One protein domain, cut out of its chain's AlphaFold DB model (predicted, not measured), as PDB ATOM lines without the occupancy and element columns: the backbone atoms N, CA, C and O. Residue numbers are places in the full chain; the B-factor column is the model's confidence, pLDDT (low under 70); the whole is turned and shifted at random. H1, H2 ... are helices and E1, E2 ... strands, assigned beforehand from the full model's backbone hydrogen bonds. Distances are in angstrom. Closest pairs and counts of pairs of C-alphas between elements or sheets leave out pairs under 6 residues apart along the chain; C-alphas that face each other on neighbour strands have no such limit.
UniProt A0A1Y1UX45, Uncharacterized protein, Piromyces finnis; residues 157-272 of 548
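What this domain is: This is residues 157 to 272 of the 548 residues of an uncharacterized protein of Piromyces finnis (UniProt A0A1Y1UX45). One strongly twisted sheet of six strands makes the body of this domain, with E5 and E6 in its middle, the hairpin of E3 and E4 at one edge and the short E2 at the other. H2 sits beside the strands near E2 and the beginning of E5, H1 only grazes the sheet, and a long looping stretch, residues 164 to 191, joins E1 to E2. The printed part has 116 residues, with two named helices and six named strands in the order E1 E2 H1 E3 E4 H2 E5 E6. The sheet is mixed, in the order E2 E1 E6 E5 E4 E3, and the class is mixed, helices and strands. The whole is compact, with a radius of gyration of the C-alphas of 13.6 A, and rounded, spanning 34 by 31 by 27 A.

Where its parts are: E1, residues 157 to 163, is 19.1 A long and begins at C-alpha 157 (155.785, 142.679, 125.525). E2 is residues 192 to 195, 9.3 A. H1, residues 197 to 208, is 15.0 A long, beginning at C-alpha 197 (165.788, 141.912, 126.154). E3, residues 212 to 218, measures 16.3 A and E4, residues 224 to 229, 15.7 A. H2 is residues 241 to 247, 10.0 A. E5, residues 252 to 259, is 19.8 A long and bends by 60 degrees at residue 255. E6, residues 265 to 271, is 20.0 A long and ends at C-alpha 271 (157.204, 163.666, 122.361).

How they stand to each other: In the sheet E2 and E1, a hairpin, are antiparallel, with N 158 and O 193 2.8 A apart. E1 and E6 are parallel at 33 degrees, with N 161 and O 267 at 2.8 A. E6 and E5 form an antiparallel hairpin, with N 268 and O 256 at 3.0 A. The pairing of E5 is staggered: residues 252 to 258 pair with E6 and 258 to 259 with E4. E5 and E4 are antiparallel, with N 259 and O 227 at 2.8 A. E4 and E3, an antiparallel hairpin, have N 226 and O 216 at 2.8 A. H2 is on the sheet at a height over the sheet of 7.8 A; its closest C-alphas to E2 are Gln 243 and Ile 193, 6.7 A. H1 only just is on the sheet and only grazes it with residues 201 to 205. H1 and H2 are apart. O i to N i+4 pairs are within hydrogen-bond range in 7 of 8 in H1 and 1 of 3 in H2, where 2 of 4 O i to N i+3 pairs are.

The domain as a whole: The two C-alphas farthest apart, those of Gln 219 and Glu 250, are 37.2 A apart. The printed part has no cut. The links E1 to E2 and E4 to H2 are long. The mean pLDDT of the printed part is 73.9; residues 165 to 167, 182 to 189, 220 to 223, 231 to 251 and 262 are under 70.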
ATOM      1  N   LEU A 157     156.891 141.880 126.034       86.00
ATOM      2  CA  LEU A 157     155.785 142.679 125.525       86.00
ATOM      3  C   LEU A 157     155.723 143.982 126.325       86.00
ATOM      4  O   LEU A 157     155.596 143.931 127.547       86.00
ATOM      5  N   MET A 158     155.838 145.130 125.664       83.44
ATOM      6  CA  MET A 158     155.919 146.452 126.287       83.44
ATOM      7  C   MET A 158     154.810 147.349 125.734       83.44
ATOM      8  O   MET A 158     154.903 147.806 124.599       83.44
ATOM      9  N   ALA A 159     153.765 147.605 126.521       83.75
ATOM     10  CA  ALA A 159     152.718 148.548 126.134       83.75
ATOM     11  C   ALA A 159     153.247 149.992 126.218       83.75
ATOM     12  O   ALA A 159     153.910 150.345 127.198       83.75
ATOM     13  N   THR A 160     152.983 150.804 125.191       79.12
ATOM     14  CA  THR A 160     153.502 152.179 125.062       79.12
ATOM     15  C   THR A 160     152.557 153.228 125.642       79.12
ATOM     16  O   THR A 160     151.363 153.206 125.351       79.12
ATOM     17  N   TYR A 161     153.096 154.180 126.398       77.94
ATOM     18  CA  TYR A 161     152.349 155.227 127.088       77.94
ATOM     19  C   TYR A 161     152.996 156.581 126.811       77.94
ATOM     20  O   TYR A 161     154.161 156.807 127.131       77.94
ATOM     21  N   LEU A 162     152.237 157.509 126.230       77.38
ATOM     22  CA  LEU A 162     152.743 158.857 125.999       77.38
ATOM     23  C   LEU A 162     152.503 159.742 127.222       77.38
ATOM     24  O   LEU A 162     151.368 159.936 127.650       77.38
ATOM     25  N   TYR A 163     153.572 160.327 127.741       75.81
ATOM     26  CA  TYR A 163     153.537 161.405 128.712       75.81
ATOM     27  C   TYR A 163     153.407 162.746 127.989       75.81
ATOM     28  O   TYR A 163     154.139 163.038 127.044       75.81
ATOM     29  N   TYR A 164     152.460 163.577 128.420       71.44
ATOM     30  CA  TYR A 164     152.160 164.838 127.741       71.44
ATOM     31  C   TYR A 164     153.085 165.994 128.129       71.44
ATOM     32  O   TYR A 164     152.889 167.108 127.646       71.44
ATOM     33  N   SER A 165     154.096 165.786 128.972       66.81
ATOM     34  CA  SER A 165     155.162 166.776 129.133       66.81
ATOM     35  C   SER A 165     156.269 166.512 128.118       66.81
ATOM     36  O   SER A 165     156.786 165.403 128.060       66.81
ATOM     37  N   ASN A 166     156.702 167.531 127.369       65.19
ATOM     38  CA  ASN A 166     157.882 167.419 126.491       65.19
ATOM     39  C   ASN A 166     159.192 167.644 127.260       65.19
ATOM     40  O   ASN A 166     160.202 168.050 126.689       65.19
ATOM     41  N   VAL A 167     159.159 167.454 128.579       69.81
ATOM     42  CA  VAL A 167     160.348 167.461 129.418       69.81
ATOM     43  C   VAL A 167     160.807 166.027 129.551       69.81
ATOM     44  O   VAL A 167     160.201 165.243 130.284       69.81
ATOM     45  N   SER A 168     161.898 165.709 128.860       71.44
ATOM     46  CA  SER A 168     162.695 164.534 129.182       71.44
ATOM     47  C   SER A 168     163.032 164.621 130.678       71.44
ATOM     48  O   SER A 168     163.456 165.691 131.132       71.44
ATOM     49  N   PRO A 169     162.821 163.558 131.475       71.44
ATOM     50  CA  PRO A 169     163.220 163.566 132.879       71.44
ATOM     51  C   PRO A 169     164.735 163.795 133.031       71.44
ATOM     52  O   PRO A 169     165.476 163.914 132.058       71.44
ATOM     53  N   LEU A 170     165.235 163.791 134.266       71.81
ATOM     54  CA  LEU A 170     166.680 163.657 134.490       71.81
ATOM     55  C   LEU A 170     167.124 162.187 134.567       71.81
ATOM     56  O   LEU A 170     168.228 161.868 134.137       71.81
ATOM     57  N   ASP A 171     166.241 161.302 135.043       71.81
ATOM     58  CA  ASP A 171     166.526 159.889 135.308       71.81
ATOM     59  C   ASP A 171     165.505 158.963 134.620       71.81
ATOM     60  O   ASP A 171     164.311 159.268 134.539       71.81
ATOM     61  N   ILE A 172     165.955 157.786 134.177       72.25
ATOM     62  CA  ILE A 172     165.071 156.712 133.700       72.25
ATOM     63  C   ILE A 172     164.212 156.156 134.857       72.25
ATOM     64  O   ILE A 172     164.667 156.065 135.992       72.25
ATOM     65  N   ASN A 173     162.973 155.747 134.575       73.31
ATOM     66  CA  ASN A 173     161.958 155.305 135.543       73.31
ATOM     67  C   ASN A 173     161.524 156.379 136.569       73.31
ATOM     68  O   ASN A 173     161.067 156.049 137.665       73.31
ATOM     69  N   HIS A 174     161.594 157.661 136.191       75.50
ATOM     70  CA  HIS A 174     160.966 158.756 136.936       75.50
ATOM     71  C   HIS A 174     159.435 158.590 137.004       75.50
ATOM     72  O   HIS A 174     158.789 158.272 136.004       75.50
ATOM     73  N   ALA A 175     158.848 158.816 138.181       73.12
ATOM     74  CA  ALA A 175     157.407 158.713 138.405       73.12
ATOM     75  C   ALA A 175     156.717 160.074 138.223       73.12
ATOM     76  O   ALA A 175     157.119 161.051 138.847       73.12
ATOM     77  N   PHE A 176     155.653 160.111 137.422       73.88
ATOM     78  CA  PHE A 176     154.847 161.309 137.149       73.88
ATOM     79  C   PHE A 176     153.372 161.083 137.524       73.88
ATOM     80  O   PHE A 176     152.973 159.956 137.833       73.88
ATOM     81  N   ASP A 177     152.553 162.140 137.508       73.81
ATOM     82  CA  ASP A 177     151.117 162.025 137.783       73.81
ATOM     83  C   ASP A 177     150.407 161.300 136.628       73.81
ATOM     84  O   ASP A 177     150.519 161.680 135.463       73.81
ATOM     85  N   ILE A 178     149.618 160.273 136.955       71.81
ATOM     86  CA  ILE A 178     148.819 159.501 135.994       71.81
ATOM     87  C   ILE A 178     147.883 160.381 135.134       71.81
ATOM     88  O   ILE A 178     147.555 160.015 134.008       71.81
ATOM     89  N   ALA A 179     147.469 161.557 135.623       71.69
ATOM     90  CA  ALA A 179     146.615 162.502 134.898       71.69
ATOM     91  C   ALA A 179     147.314 163.243 133.733       71.69
ATOM     92  O   ALA A 179     146.634 163.870 132.898       71.69
ATOM     93  N   GLU A 180     148.648 163.182 133.692       73.19
ATOM     94  CA  GLU A 180     149.531 163.772 132.679       73.19
ATOM     95  C   GLU A 180     149.951 162.768 131.590       73.19
ATOM     96  O   GLU A 180     150.611 163.151 130.625       73.19
ATOM     97  N   PHE A 181     149.524 161.506 131.698       74.31
ATOM     98  CA  PHE A 181     149.695 160.493 130.656       74.31
ATOM     99  C   PHE A 181     148.478 160.387 129.739       74.31
ATOM    100  O   PHE A 181     147.344 160.753 130.082       74.31
ATOM    101  N   GLY A 182     148.737 159.849 128.553       69.75
ATOM    102  CA  GLY A 182     147.725 159.490 127.585       69.75
ATOM    103  C   GLY A 182     146.944 158.228 127.908       69.75
ATOM    104  O   GLY A 182     147.201 157.548 128.903       69.75
ATOM    105  N   PRO A 183     145.906 157.951 127.100       62.12
ATOM    106  CA  PRO A 183     145.094 156.765 127.280       62.12
ATOM    107  C   PRO A 183     145.966 155.528 127.076       62.12
ATOM    108  O   PRO A 183     146.677 155.405 126.083       62.12
ATOM    109  N   SER A 184     145.871 154.582 128.000       52.56
ATOM    110  CA  SER A 184     146.479 153.273 127.822       52.56
ATOM    111  C   SER A 184     145.617 152.449 126.865       52.56
ATOM    112  O   SER A 184     144.495 152.078 127.228       52.56
ATOM    113  N   SER A 185     146.119 152.111 125.681       54.19
ATOM    114  CA  SER A 185     145.561 151.014 124.885       54.19
ATOM    115  C   SER A 185     146.637 149.995 124.521       54.19
ATOM    116  O   SER A 185     147.825 150.279 124.581       54.19
ATOM    117  N   ASN A 186     146.190 148.783 124.190       54.31
ATOM    118  CA  ASN A 186     147.007 147.707 123.621       54.31
ATOM    119  C   ASN A 186     146.846 147.659 122.083       54.31
ATOM    120  O   ASN A 186     146.965 146.595 121.486       54.31
ATOM    121  N   ASN A 187     146.449 148.784 121.480       57.62
ATOM    122  CA  ASN A 187     146.031 148.922 120.089       57.62
ATOM    123  C   ASN A 187     146.531 150.273 119.545       57.62
ATOM    124  O   ASN A 187     146.390 151.294 120.228       57.62
ATOM    125  N   VAL A 188     147.000 150.265 118.290       56.69
ATOM    126  CA  VAL A 188     147.400 151.423 117.459       56.69
ATOM    127  C   VAL A 188     146.595 152.698 117.777       56.69
ATOM    128  O   VAL A 188     145.363 152.618 117.774       56.69
ATOM    129  N   PRO A 189     147.249 153.862 117.999       53.69
ATOM    130  CA  PRO A 189     148.698 154.101 117.911       53.69
ATOM    131  C   PRO A 189     149.488 153.733 119.181       53.69
ATOM    132  O   PRO A 189     150.710 153.813 119.168       53.69
ATOM    133  N   TYR A 190     148.829 153.310 120.265       70.81
ATOM    134  CA  TYR A 190     149.500 152.834 121.480       70.81
ATOM    135  C   TYR A 190     149.569 151.306 121.452       70.81
ATOM    136  O   TYR A 190     148.616 150.628 121.835       70.81
ATOM    137  N   ASP A 191     150.658 150.762 120.916       70.69
ATOM    138  CA  ASP A 191     150.784 149.330 120.630       70.69
ATOM    139  C   ASP A 191     151.582 148.567 121.707       70.69
ATOM    140  O   ASP A 191     152.158 149.140 122.638       70.69
ATOM    141  N   ILE A 192     151.613 147.241 121.581       79.25
ATOM    142  CA  ILE A 192     152.474 146.353 122.359       79.25
ATOM    143  C   ILE A 192     153.754 146.090 121.561       79.25
ATOM    144  O   ILE A 192     153.778 145.304 120.615       79.25
ATOM    145  N   ILE A 193     154.858 146.695 121.990       78.94
ATOM    146  CA  ILE A 193     156.166 146.493 121.367       78.94
ATOM    147  C   ILE A 193     156.799 145.190 121.848       78.94
ATOM    148  O   ILE A 193     156.855 144.896 123.041       78.94
ATOM    149  N   HIS A 194     157.339 144.436 120.897       83.31
ATOM    150  CA  HIS A 194     158.160 143.258 121.132       83.31
ATOM    151  C   HIS A 194     159.618 143.661 121.381       83.31
ATOM    152  O   HIS A 194     160.363 143.953 120.447       83.31
ATOM    153  N   TRP A 195     160.047 143.682 122.644       84.44
ATOM    154  CA  TRP A 195     161.421 144.029 123.001       84.44
ATOM    155  C   TRP A 195     162.300 142.790 123.223       84.44
ATOM    156  O   TRP A 195     162.157 142.084 124.228       84.44
ATOM    157  N   ASP A 196     163.283 142.557 122.345       87.81
ATOM    158  CA  ASP A 196     164.350 141.589 122.626       87.81
ATOM    159  C   ASP A 196     165.266 142.091 123.754       87.81
ATOM    160  O   ASP A 196     166.255 142.801 123.547       87.81
ATOM    161  N   MET A 197     164.971 141.643 124.973       86.94
ATOM    162  CA  MET A 197     165.788 141.912 126.154       86.94
ATOM    163  C   MET A 197     167.223 141.361 126.037       86.94
ATOM    164  O   MET A 197     168.100 141.821 126.767       86.94
ATOM    165  N   ASN A 198     167.511 140.385 125.163       90.12
ATOM    166  CA  ASN A 198     168.850 139.791 125.069       90.12
ATOM    167  C   ASN A 198     169.870 140.736 124.441       90.12
ATOM    168  O   ASN A 198     170.976 140.850 124.983       90.12
ATOM    169  N   THR A 199     169.504 141.363 123.319       87.44
ATOM    170  CA  THR A 199     170.300 142.393 122.634       87.44
ATOM    171  C   THR A 199     170.049 143.776 123.227       87.44
ATOM    172  O   THR A 199     171.004 144.513 123.471       87.44
ATOM    173  N   GLY A 200     168.796 144.096 123.567       85.81
ATOM    174  CA  GLY A 200     168.396 145.360 124.176       85.81
ATOM    175  C   GLY A 200     169.154 145.671 125.463       85.81
ATOM    176  O   GLY A 200     169.794 146.718 125.552       85.81
ATOM    177  N   LEU A 201     169.170 144.745 126.433       88.75
ATOM    178  CA  LEU A 201     169.905 144.956 127.688       88.75
ATOM    179  C   LEU A 201     171.425 145.010 127.500       88.75
ATOM    180  O   LEU A 201     172.101 145.601 128.334       88.75
ATOM    181  N   ASP A 202     171.985 144.409 126.446       89.38
ATOM    182  CA  ASP A 202     173.413 144.571 126.149       89.38
ATOM    183  C   ASP A 202     173.702 145.966 125.591       89.38
ATOM    184  O   ASP A 202     174.619 146.628 126.076       89.38
ATOM    185  N   ARG A 203     172.874 146.447 124.653       84.75
ATOM    186  CA  ARG A 203     172.998 147.776 124.042       84.75
ATOM    187  C   ARG A 203     172.925 148.894 125.088       84.75
ATOM    188  O   ARG A 203     173.861 149.683 125.189       84.75
ATOM    189  N   VAL A 204     171.874 148.920 125.916       83.19
ATOM    190  CA  VAL A 204     171.678 149.987 126.927       83.19
ATOM    191  C   VAL A 204     172.718 149.946 128.055       83.19
ATOM    192  O   VAL A 204     173.049 150.974 128.640       83.19
ATOM    193  N   ARG A 205     173.296 148.773 128.342       87.44
ATOM    194  CA  ARG A 205     174.368 148.624 129.336       87.44
ATOM    195  C   ARG A 205     175.723 149.065 128.794       87.44
ATOM    196  O   ARG A 205     176.500 149.699 129.514       87.44
ATOM    197  N   GLU A 206     176.019 148.739 127.534       85.69
ATOM    198  CA  GLU A 206     177.267 149.134 126.881       85.69
ATOM    199  C   GLU A 206     177.313 150.636 126.592       85.69
ATOM    200  O   GLU A 206     178.331 151.261 126.903       85.69
ATOM    201  N   GLN A 207     176.222 151.202 126.072       79.62
ATOM    202  CA  GLN A 207     176.102 152.625 125.746       79.62
ATOM    203  C   GLN A 207     175.840 153.462 127.005       79.62
ATOM    204  O   GLN A 207     176.705 154.220 127.432       79.62
ATOM    205  N   CYS A 208     174.695 153.246 127.656       77.00
ATOM    206  CA  CYS A 208     174.154 154.154 128.672       77.00
ATOM    207  C   CYS A 208     174.481 153.749 130.121       77.00
ATOM    208  O   CYS A 208     174.130 154.474 131.035       77.00
ATOM    209  N   ARG A 209     175.137 152.600 130.365       83.00
ATOM    210  CA  ARG A 209     175.348 152.025 131.722       83.00
ATOM    211  C   ARG A 209     174.043 151.769 132.492       83.00
ATOM    212  O   ARG A 209     174.038 151.791 133.717       83.00
ATOM    213  N   ILE A 210     172.976 151.419 131.780       85.38
ATOM    214  CA  ILE A 210     171.694 151.033 132.377       85.38
ATOM    215  C   ILE A 210     171.667 149.514 132.630       85.38
ATOM    216  O   ILE A 210     172.102 148.714 131.796       85.38
ATOM    217  N   TYR A 211     171.150 149.101 133.788       88.56
ATOM    218  CA  TYR A 211     171.030 147.703 134.218       88.56
ATOM    219  C   TYR A 211     169.574 147.368 134.560       88.56
ATOM    220  O   TYR A 211     168.742 148.255 134.716       88.56
ATOM    221  N   ILE A 212     169.262 146.080 134.715       90.81
ATOM    222  CA  ILE A 212     167.974 145.651 135.273       90.81
ATOM    223  C   ILE A 212     168.033 145.687 136.806       90.81
ATOM    224  O   ILE A 212     168.978 145.157 137.392       90.81
ATOM    225  N   ASP A 213     167.031 146.282 137.446       90.25
ATOM    226  CA  ASP A 213     166.822 146.277 138.896       90.25
ATOM    227  C   ASP A 213     165.596 145.413 139.227       90.25
ATOM    228  O   ASP A 213     164.480 145.716 138.798       90.25
ATOM    229  N   TYR A 214     165.790 144.304 139.950       90.19
ATOM    230  CA  TYR A 214     164.699 143.403 140.326       90.19
ATOM    231  C   TYR A 214     164.165 143.773 141.708       90.19
ATOM    232  O   TYR A 214     164.735 143.391 142.730       90.19
ATOM    233  N   ASN A 215     163.004 144.415 141.752       86.31
ATOM    234  CA  ASN A 215     162.414 144.927 142.983       86.31
ATOM    235  C   ASN A 215     161.859 143.792 143.877       86.31
ATOM    236  O   ASN A 215     162.517 143.314 144.803       86.31
ATOM    237  N   ARG A 216     160.651 143.308 143.574       85.69
ATOM    238  CA  ARG A 216     159.948 142.256 144.327       85.69
ATOM    239  C   ARG A 216     159.444 141.172 143.384       85.69
ATOM    240  O   ARG A 216     159.494 141.337 142.170       85.69
ATOM    241  N   ARG A 217     158.934 140.065 143.925       81.19
ATOM    242  CA  ARG A 217     158.138 139.129 143.122       81.19
ATOM    243  C   ARG A 217     156.664 139.463 143.201       81.19
ATOM    244  O   ARG A 217     156.174 139.820 144.268       81.19
ATOM    245  N   GLU A 218     155.992 139.236 142.088       75.19
ATOM    246  CA  GLU A 218     154.543 139.246 141.967       75.19
ATOM    247  C   GLU A 218     154.057 137.817 141.664       75.19
ATOM    248  O   GLU A 218     154.807 136.995 141.124       75.19
ATOM    249  N   GLN A 219     152.836 137.493 142.093       71.00
ATOM    250  CA  GLN A 219     152.193 136.184 141.888       71.00
ATOM    251  C   GLN A 219     150.969 136.283 140.965       71.00
ATOM    252  O   GLN A 219     150.499 135.271 140.437       71.00
ATOM    253  N   THR A 220     150.443 137.491 140.771       64.00
ATOM    254  CA  THR A 220     149.311 137.788 139.895       64.00
ATOM    255  C   THR A 220     149.653 137.404 138.458       64.00
ATOM    256  O   THR A 220     150.604 137.926 137.890       64.00
ATOM    257  N   GLY A 221     148.919 136.430 137.904       57.59
ATOM    258  CA  GLY A 221     149.067 135.901 136.537       57.59
ATOM    259  C   GLY A 221     150.345 135.099 136.238       57.59
ATOM    260  O   GLY A 221     150.410 134.411 135.221       57.59
ATOM    261  N   GLY A 222     151.322 135.091 137.141       63.28
ATOM    262  CA  GLY A 222     152.583 134.368 137.006       63.28
ATOM    263  C   GLY A 222     153.501 134.658 138.189       63.28
ATOM    264  O   GLY A 222     153.521 135.785 138.670       63.28
ATOM    265  N   ASN A 223     154.307 133.687 138.631       69.56
ATOM    266  CA  ASN A 223     155.440 133.985 139.513       69.56
ATOM    267  C   ASN A 223     156.523 134.643 138.658       69.56
ATOM    268  O   ASN A 223     157.230 133.944 137.931       69.56
ATOM    269  N   HIS A 224     156.657 135.957 138.766       76.38
ATOM    270  CA  HIS A 224     157.652 136.736 138.037       76.38
ATOM    271  C   HIS A 224     158.327 137.745 138.970       76.38
ATOM    272  O   HIS A 224     157.830 138.039 140.062       76.38
ATOM    273  N   TRP A 225     159.493 138.245 138.566       84.50
ATOM    274  CA  TRP A 225     160.114 139.390 139.224       84.50
ATOM    275  C   TRP A 225     159.586 140.667 138.582       84.50
ATOM    276  O   TRP A 225     159.674 140.816 137.366       84.50
ATOM    277  N   ILE A 226     159.090 141.584 139.408       87.62
ATOM    278  CA  ILE A 226     158.912 142.975 139.011       87.62
ATOM    279  C   ILE A 226     160.300 143.562 138.796       87.62
ATOM    280  O   ILE A 226     161.173 143.434 139.665       87.62
ATOM    281  N   TRP A 227     160.496 144.206 137.654       89.81
ATOM    282  CA  TRP A 227     161.757 144.842 137.310       89.81
ATOM    283  C   TRP A 227     161.565 146.228 136.721       89.81
ATOM    284  O   TRP A 227     160.548 146.528 136.104       89.81
ATOM    285  N   TYR A 228     162.590 147.046 136.904       89.31
ATOM    286  CA  TYR A 228     162.749 148.364 136.304       89.31
ATOM    287  C   TYR A 228     164.128 148.400 135.645       89.31
ATOM    288  O   TYR A 228     165.019 147.622 136.002       89.31
ATOM    289  N   LEU A 229     164.332 149.301 134.697       88.25
ATOM    290  CA  LEU A 229     165.684 149.713 134.329       88.25
ATOM    291  C   LEU A 229     166.231 150.710 135.365       88.25
ATOM    292  O   LEU A 229     165.497 151.541 135.894       88.25
ATOM    293  N   SER A 230     167.508 150.589 135.713       80.12
ATOM    294  CA  SER A 230     168.105 151.308 136.840       80.12
ATOM    295  C   SER A 230     168.136 152.824 136.622       80.12
ATOM    296  O   SER A 230     168.780 153.272 135.680       80.12
ATOM    297  N   THR A 231     167.550 153.586 137.551       67.38
ATOM    298  CA  THR A 231     167.689 155.056 137.678       67.38
ATOM    299  C   THR A 231     169.150 155.498 137.755       67.38
ATOM    300  O   THR A 231     169.531 156.559 137.277       67.38
ATOM    301  N   ASP A 232     169.985 154.677 138.393       61.78
ATOM    302  CA  ASP A 232     171.355 155.038 138.719       61.78
ATOM    303  C   ASP A 232     172.272 154.805 137.506       61.78
ATOM    304  O   ASP A 232     172.491 153.655 137.112       61.78
ATOM    305  N   ASN A 233     172.890 155.897 137.038       54.16
ATOM    306  CA  ASN A 233     173.844 156.047 135.922       54.16
ATOM    307  C   ASN A 233     173.235 156.451 134.555       54.16
ATOM    308  O   ASN A 233     173.125 155.616 133.665       54.16
ATOM    309  N   ILE A 234     173.097 157.774 134.367       51.72
ATOM    310  CA  ILE A 234     173.114 158.548 133.098       51.72
ATOM    311  C   ILE A 234     171.752 158.937 132.485       51.72
ATOM    312  O   ILE A 234     170.836 158.142 132.320       51.72
ATOM    313  N   ASN A 235     171.718 160.212 132.083       48.62
ATOM    314  CA  ASN A 235     170.611 161.013 131.563       48.62
ATOM    315  C   ASN A 235     170.306 160.774 130.060       48.62
ATOM    316  O   ASN A 235     169.830 161.687 129.387       48.62
ATOM    317  N   GLU A 236     170.667 159.620 129.489       52.84
ATOM    318  CA  GLU A 236     170.439 159.319 128.063       52.84
ATOM    319  C   GLU A 236     169.256 158.359 127.908       52.84
ATOM    320  O   GLU A 236     169.291 157.218 128.377       52.84
ATOM    321  N   PHE A 237     168.198 158.843 127.257       61.91
ATOM    322  CA  PHE A 237     166.939 158.125 127.093       61.91
ATOM    323  C   PHE A 237     166.966 157.109 125.951       61.91
ATOM    324  O   PHE A 237     167.900 157.032 125.149       61.91
ATOM    325  N   LEU A 238     165.954 156.240 125.934       63.72
ATOM    326  CA  LEU A 238     165.971 155.020 125.145       63.72
ATOM    327  C   LEU A 238     165.042 155.129 123.935       63.72
ATOM    328  O   LEU A 238     163.817 155.087 124.051       63.72
ATOM    329  N   ASN A 239     165.654 155.186 122.754       62.09
ATOM    330  CA  ASN A 239     164.942 155.261 121.483       62.09
ATOM    331  C   ASN A 239     164.666 153.856 120.917       62.09
ATOM    332  O   ASN A 239     165.581 153.101 120.558       62.09
ATOM    333  N   PHE A 240     163.380 153.505 120.834       61.12
ATOM    334  CA  PHE A 240     162.865 152.237 120.297       61.12
ATOM    335  C   PHE A 240     162.444 152.393 118.834       61.12
ATOM    336  O   PHE A 240     161.293 152.156 118.479       61.12
ATOM    337  N   TYR A 241     163.402 152.820 118.005       53.81
ATOM    338  CA  TYR A 241     163.187 153.259 116.622       53.81
ATOM    339  C   TYR A 241     162.247 152.362 115.801       53.81
ATOM    340  O   TYR A 241     161.211 152.834 115.364       53.81
ATOM    341  N   GLU A 242     162.535 151.067 115.633       58.41
ATOM    342  CA  GLU A 242     161.865 150.256 114.595       58.41
ATOM    343  C   GLU A 242     160.333 150.151 114.720       58.41
ATOM    344  O   GLU A 242     159.661 150.081 113.695       58.41
ATOM    345  N   GLN A 243     159.775 150.146 115.936       55.88
ATOM    346  CA  GLN A 243     158.321 150.104 116.153       55.88
ATOM    347  C   GLN A 243     157.729 151.492 116.440       55.88
ATOM    348  O   GLN A 243     156.583 151.756 116.085       55.88
ATOM    349  N   MET A 244     158.496 152.401 117.053       59.59
ATOM    350  CA  MET A 244     158.033 153.772 117.295       59.59
ATOM    351  C   MET A 244     157.999 154.608 116.013       59.59
ATOM    352  O   MET A 244     157.118 155.449 115.877       59.59
ATOM    353  N   ASP A 245     158.885 154.343 115.049       62.03
ATOM    354  CA  ASP A 245     158.935 155.057 113.771       62.03
ATOM    355  C   ASP A 245     157.641 154.869 112.949       62.03
ATOM    356  O   ASP A 245     157.263 155.760 112.189       62.03
ATOM    357  N   GLU A 246     156.927 153.747 113.120       58.69
ATOM    358  CA  GLU A 246     155.624 153.498 112.479       58.69
ATOM    359  C   GLU A 246     154.468 154.247 113.169       58.69
ATOM    360  O   GLU A 246     153.557 154.730 112.497       58.69
ATOM    361  N   LEU A 247     154.509 154.366 114.501       58.72
ATOM    362  CA  LEU A 247     153.412 154.899 115.324       58.72
ATOM    363  C   LEU A 247     153.517 156.417 115.554       58.72
ATOM    364  O   LEU A 247     152.515 157.134 115.522       58.72
ATOM    365  N   PHE A 248     154.739 156.902 115.779       62.88
ATOM    366  CA  PHE A 248     155.068 158.283 116.139       62.88
ATOM    367  C   PHE A 248     156.243 158.868 115.336       62.88
ATOM    368  O   PHE A 248     156.531 160.054 115.481       62.88
ATOM    369  N   GLY A 249     156.918 158.095 114.478       67.56
ATOM    370  CA  GLY A 249     158.110 158.562 113.760       67.56
ATOM    371  C   GLY A 249     159.301 158.827 114.691       67.56
ATOM    372  O   GLY A 249     159.325 158.401 115.845       67.56
ATOM    373  N   GLU A 250     160.239 159.659 114.224       66.19
ATOM    374  CA  GLU A 250     161.393 160.163 114.995       66.19
ATOM    375  C   GLU A 250     160.995 161.093 116.179       66.19
ATOM    376  O   GLU A 250     161.813 161.882 116.660       66.19
ATOM    377  N   TYR A 251     159.730 161.075 116.619       68.19
ATOM    378  CA  TYR A 251     159.142 162.021 117.573       68.19
ATOM    379  C   TYR A 251     158.831 161.418 118.948       68.19
ATOM    380  O   TYR A 251     158.157 162.086 119.724       68.19
ATOM    381  N   TYR A 252     159.292 160.207 119.279       74.50
ATOM    382  CA  TYR A 252     159.055 159.583 120.591       74.50
ATOM    383  C   TYR A 252     160.341 159.049 121.237       74.50
ATOM    384  O   TYR A 252     161.119 158.342 120.598       74.50
ATOM    385  N   GLU A 253     160.531 159.332 122.529       74.69
ATOM    386  CA  GLU A 253     161.701 158.920 123.321       74.69
ATOM    387  C   GLU A 253     161.263 158.297 124.654       74.69
ATOM    388  O   GLU A 253     160.546 158.920 125.440       74.69
ATOM    389  N   GLY A 254     161.661 157.042 124.894       75.44
ATOM    390  CA  GLY A 254     161.230 156.240 126.040       75.44
ATOM    391  C   GLY A 254     162.088 156.460 127.288       75.44
ATOM    392  O   GLY A 254     163.319 156.391 127.229       75.44
ATOM    393  N   TYR A 255     161.442 156.669 128.436       73.62
ATOM    394  CA  TYR A 255     162.105 157.003 129.699       73.62
ATOM    395  C   TYR A 255     161.605 156.246 130.941       73.62
ATOM    396  O   TYR A 255     162.298 156.267 131.953       73.62
ATOM    397  N   VAL A 256     160.466 155.553 130.929       80.75
ATOM    398  CA  VAL A 256     160.155 154.521 131.945       80.75
ATOM    399  C   VAL A 256     160.149 153.205 131.212       80.75
ATOM    400  O   VAL A 256     159.502 153.092 130.181       80.75
ATOM    401  N   ILE A 257     160.852 152.208 131.738       85.06
ATOM    402  CA  ILE A 257     160.812 150.847 131.210       85.06
ATOM    403  C   ILE A 257     160.822 149.914 132.400       85.06
ATOM    404  O   ILE A 257     161.825 149.781 133.114       85.06
ATOM    405  N   LYS A 258     159.666 149.296 132.614       86.69
ATOM    406  CA  LYS A 258     159.379 148.485 133.787       86.69
ATOM    407  C   LYS A 258     158.431 147.354 133.444       86.69
ATOM    408  O   LYS A 258     157.659 147.431 132.491       86.69
ATOM    409  N   ARG A 259     158.420 146.327 134.279       86.69
ATOM    410  CA  ARG A 259     157.391 145.297 134.263       86.69
ATOM    411  C   ARG A 259     156.875 145.065 135.664       86.69
ATOM    412  O   ARG A 259     157.587 144.541 136.514       86.69
ATOM    413  N   GLU A 260     155.625 145.456 135.873       81.12
ATOM    414  CA  GLU A 260     154.911 145.326 137.146       81.12
ATOM    415  C   GLU A 260     153.804 144.260 137.086       81.12
ATOM    416  O   GLU A 260     153.313 143.836 138.131       81.12
ATOM    417  N   GLY A 261     153.431 143.820 135.877       75.56
ATOM    418  CA  GLY A 261     152.401 142.818 135.622       75.56
ATOM    419  C   GLY A 261     152.898 141.606 134.828       75.56
ATOM    420  O   GLY A 261     153.947 141.616 134.178       75.56
ATOM    421  N   SER A 262     152.093 140.543 134.864       66.69
ATOM    422  CA  SER A 262     152.408 139.251 134.248       66.69
ATOM    423  C   SER A 262     152.200 139.180 132.743       66.69
ATOM    424  O   SER A 262     152.783 138.299 132.126       66.69
ATOM    425  N   GLU A 263     151.371 140.037 132.150       74.25
ATOM    426  CA  GLU A 263     151.055 139.969 130.713       74.25
ATOM    427  C   GLU A 263     152.020 140.846 129.911       74.25
ATOM    428  O   GLU A 263     152.854 140.313 129.185       74.25
ATOM    429  N   ASN A 264     152.001 142.161 130.149       81.38
ATOM    430  CA  ASN A 264     152.888 143.129 129.503       81.38
ATOM    431  C   ASN A 264     153.676 143.943 130.547       81.38
ATOM    432  O   ASN A 264     153.223 144.161 131.674       81.38
ATOM    433  N   GLY A 265     154.855 144.419 130.150       83.00
ATOM    434  CA  GLY A 265     155.522 145.568 130.750       83.00
ATOM    435  C   GLY A 265     154.977 146.898 130.223       83.00
ATOM    436  O   GLY A 265     154.094 146.944 129.367       83.00
ATOM    437  N   HIS A 266     155.532 147.980 130.755       81.94
ATOM    438  CA  HIS A 266     155.137 149.366 130.536       81.94
ATOM    439  C   HIS A 266     156.329 150.157 130.008       81.94
ATOM    440  O   HIS A 266     157.419 150.079 130.590       81.94
ATOM    441  N   MET A 267     156.116 150.915 128.938       81.94
ATOM    442  CA  MET A 267     157.081 151.877 128.434       81.94
ATOM    443  C   MET A 267     156.450 153.261 128.334       81.94
ATOM    444  O   MET A 267     155.652 153.501 127.431       81.94
ATOM    445  N   ASP A 268     156.854 154.167 129.223       79.81
ATOM    446  CA  ASP A 268     156.505 155.584 129.105       79.81
ATOM    447  C   ASP A 268     157.546 156.324 128.273       79.81
ATOM    448  O   ASP A 268     158.738 156.011 128.343       79.81
ATOM    449  N   GLY A 269     157.106 157.332 127.531       78.44
ATOM    450  CA  GLY A 269     157.965 158.208 126.746       78.44
ATOM    451  C   GLY A 269     157.343 159.575 126.504       78.44
ATOM    452  O   GLY A 269     156.169 159.788 126.797       78.44
ATOM    453  N   ILE A 270     158.143 160.510 125.999       74.94
ATOM    454  CA  ILE A 270     157.721 161.876 125.654       74.94
ATOM    455  C   ILE A 270     157.609 162.057 124.142       74.94
ATOM    456  O   ILE A 270     158.169 161.267 123.379       74.94
ATOM    457  N   LEU A 271     156.986 163.160 123.712       74.19
ATOM    458  CA  LEU A 271     157.204 163.666 122.361       74.19
ATOM    459  C   LEU A 271     158.522 164.451 122.269       74.19
ATOM    460  O   LEU A 271     158.752 165.389 123.031       74.19
ATOM    461  N   VAL A 272     159.349 164.122 121.279       71.50
ATOM    462  CA  VAL A 272     160.598 164.828 120.952       71.50
ATOM    463  C   VAL A 272     160.375 165.739 119.749       71.50
ATOM    464  O   VAL A 272     159.787 165.334 118.749       71.50
TER     465      VAL A 272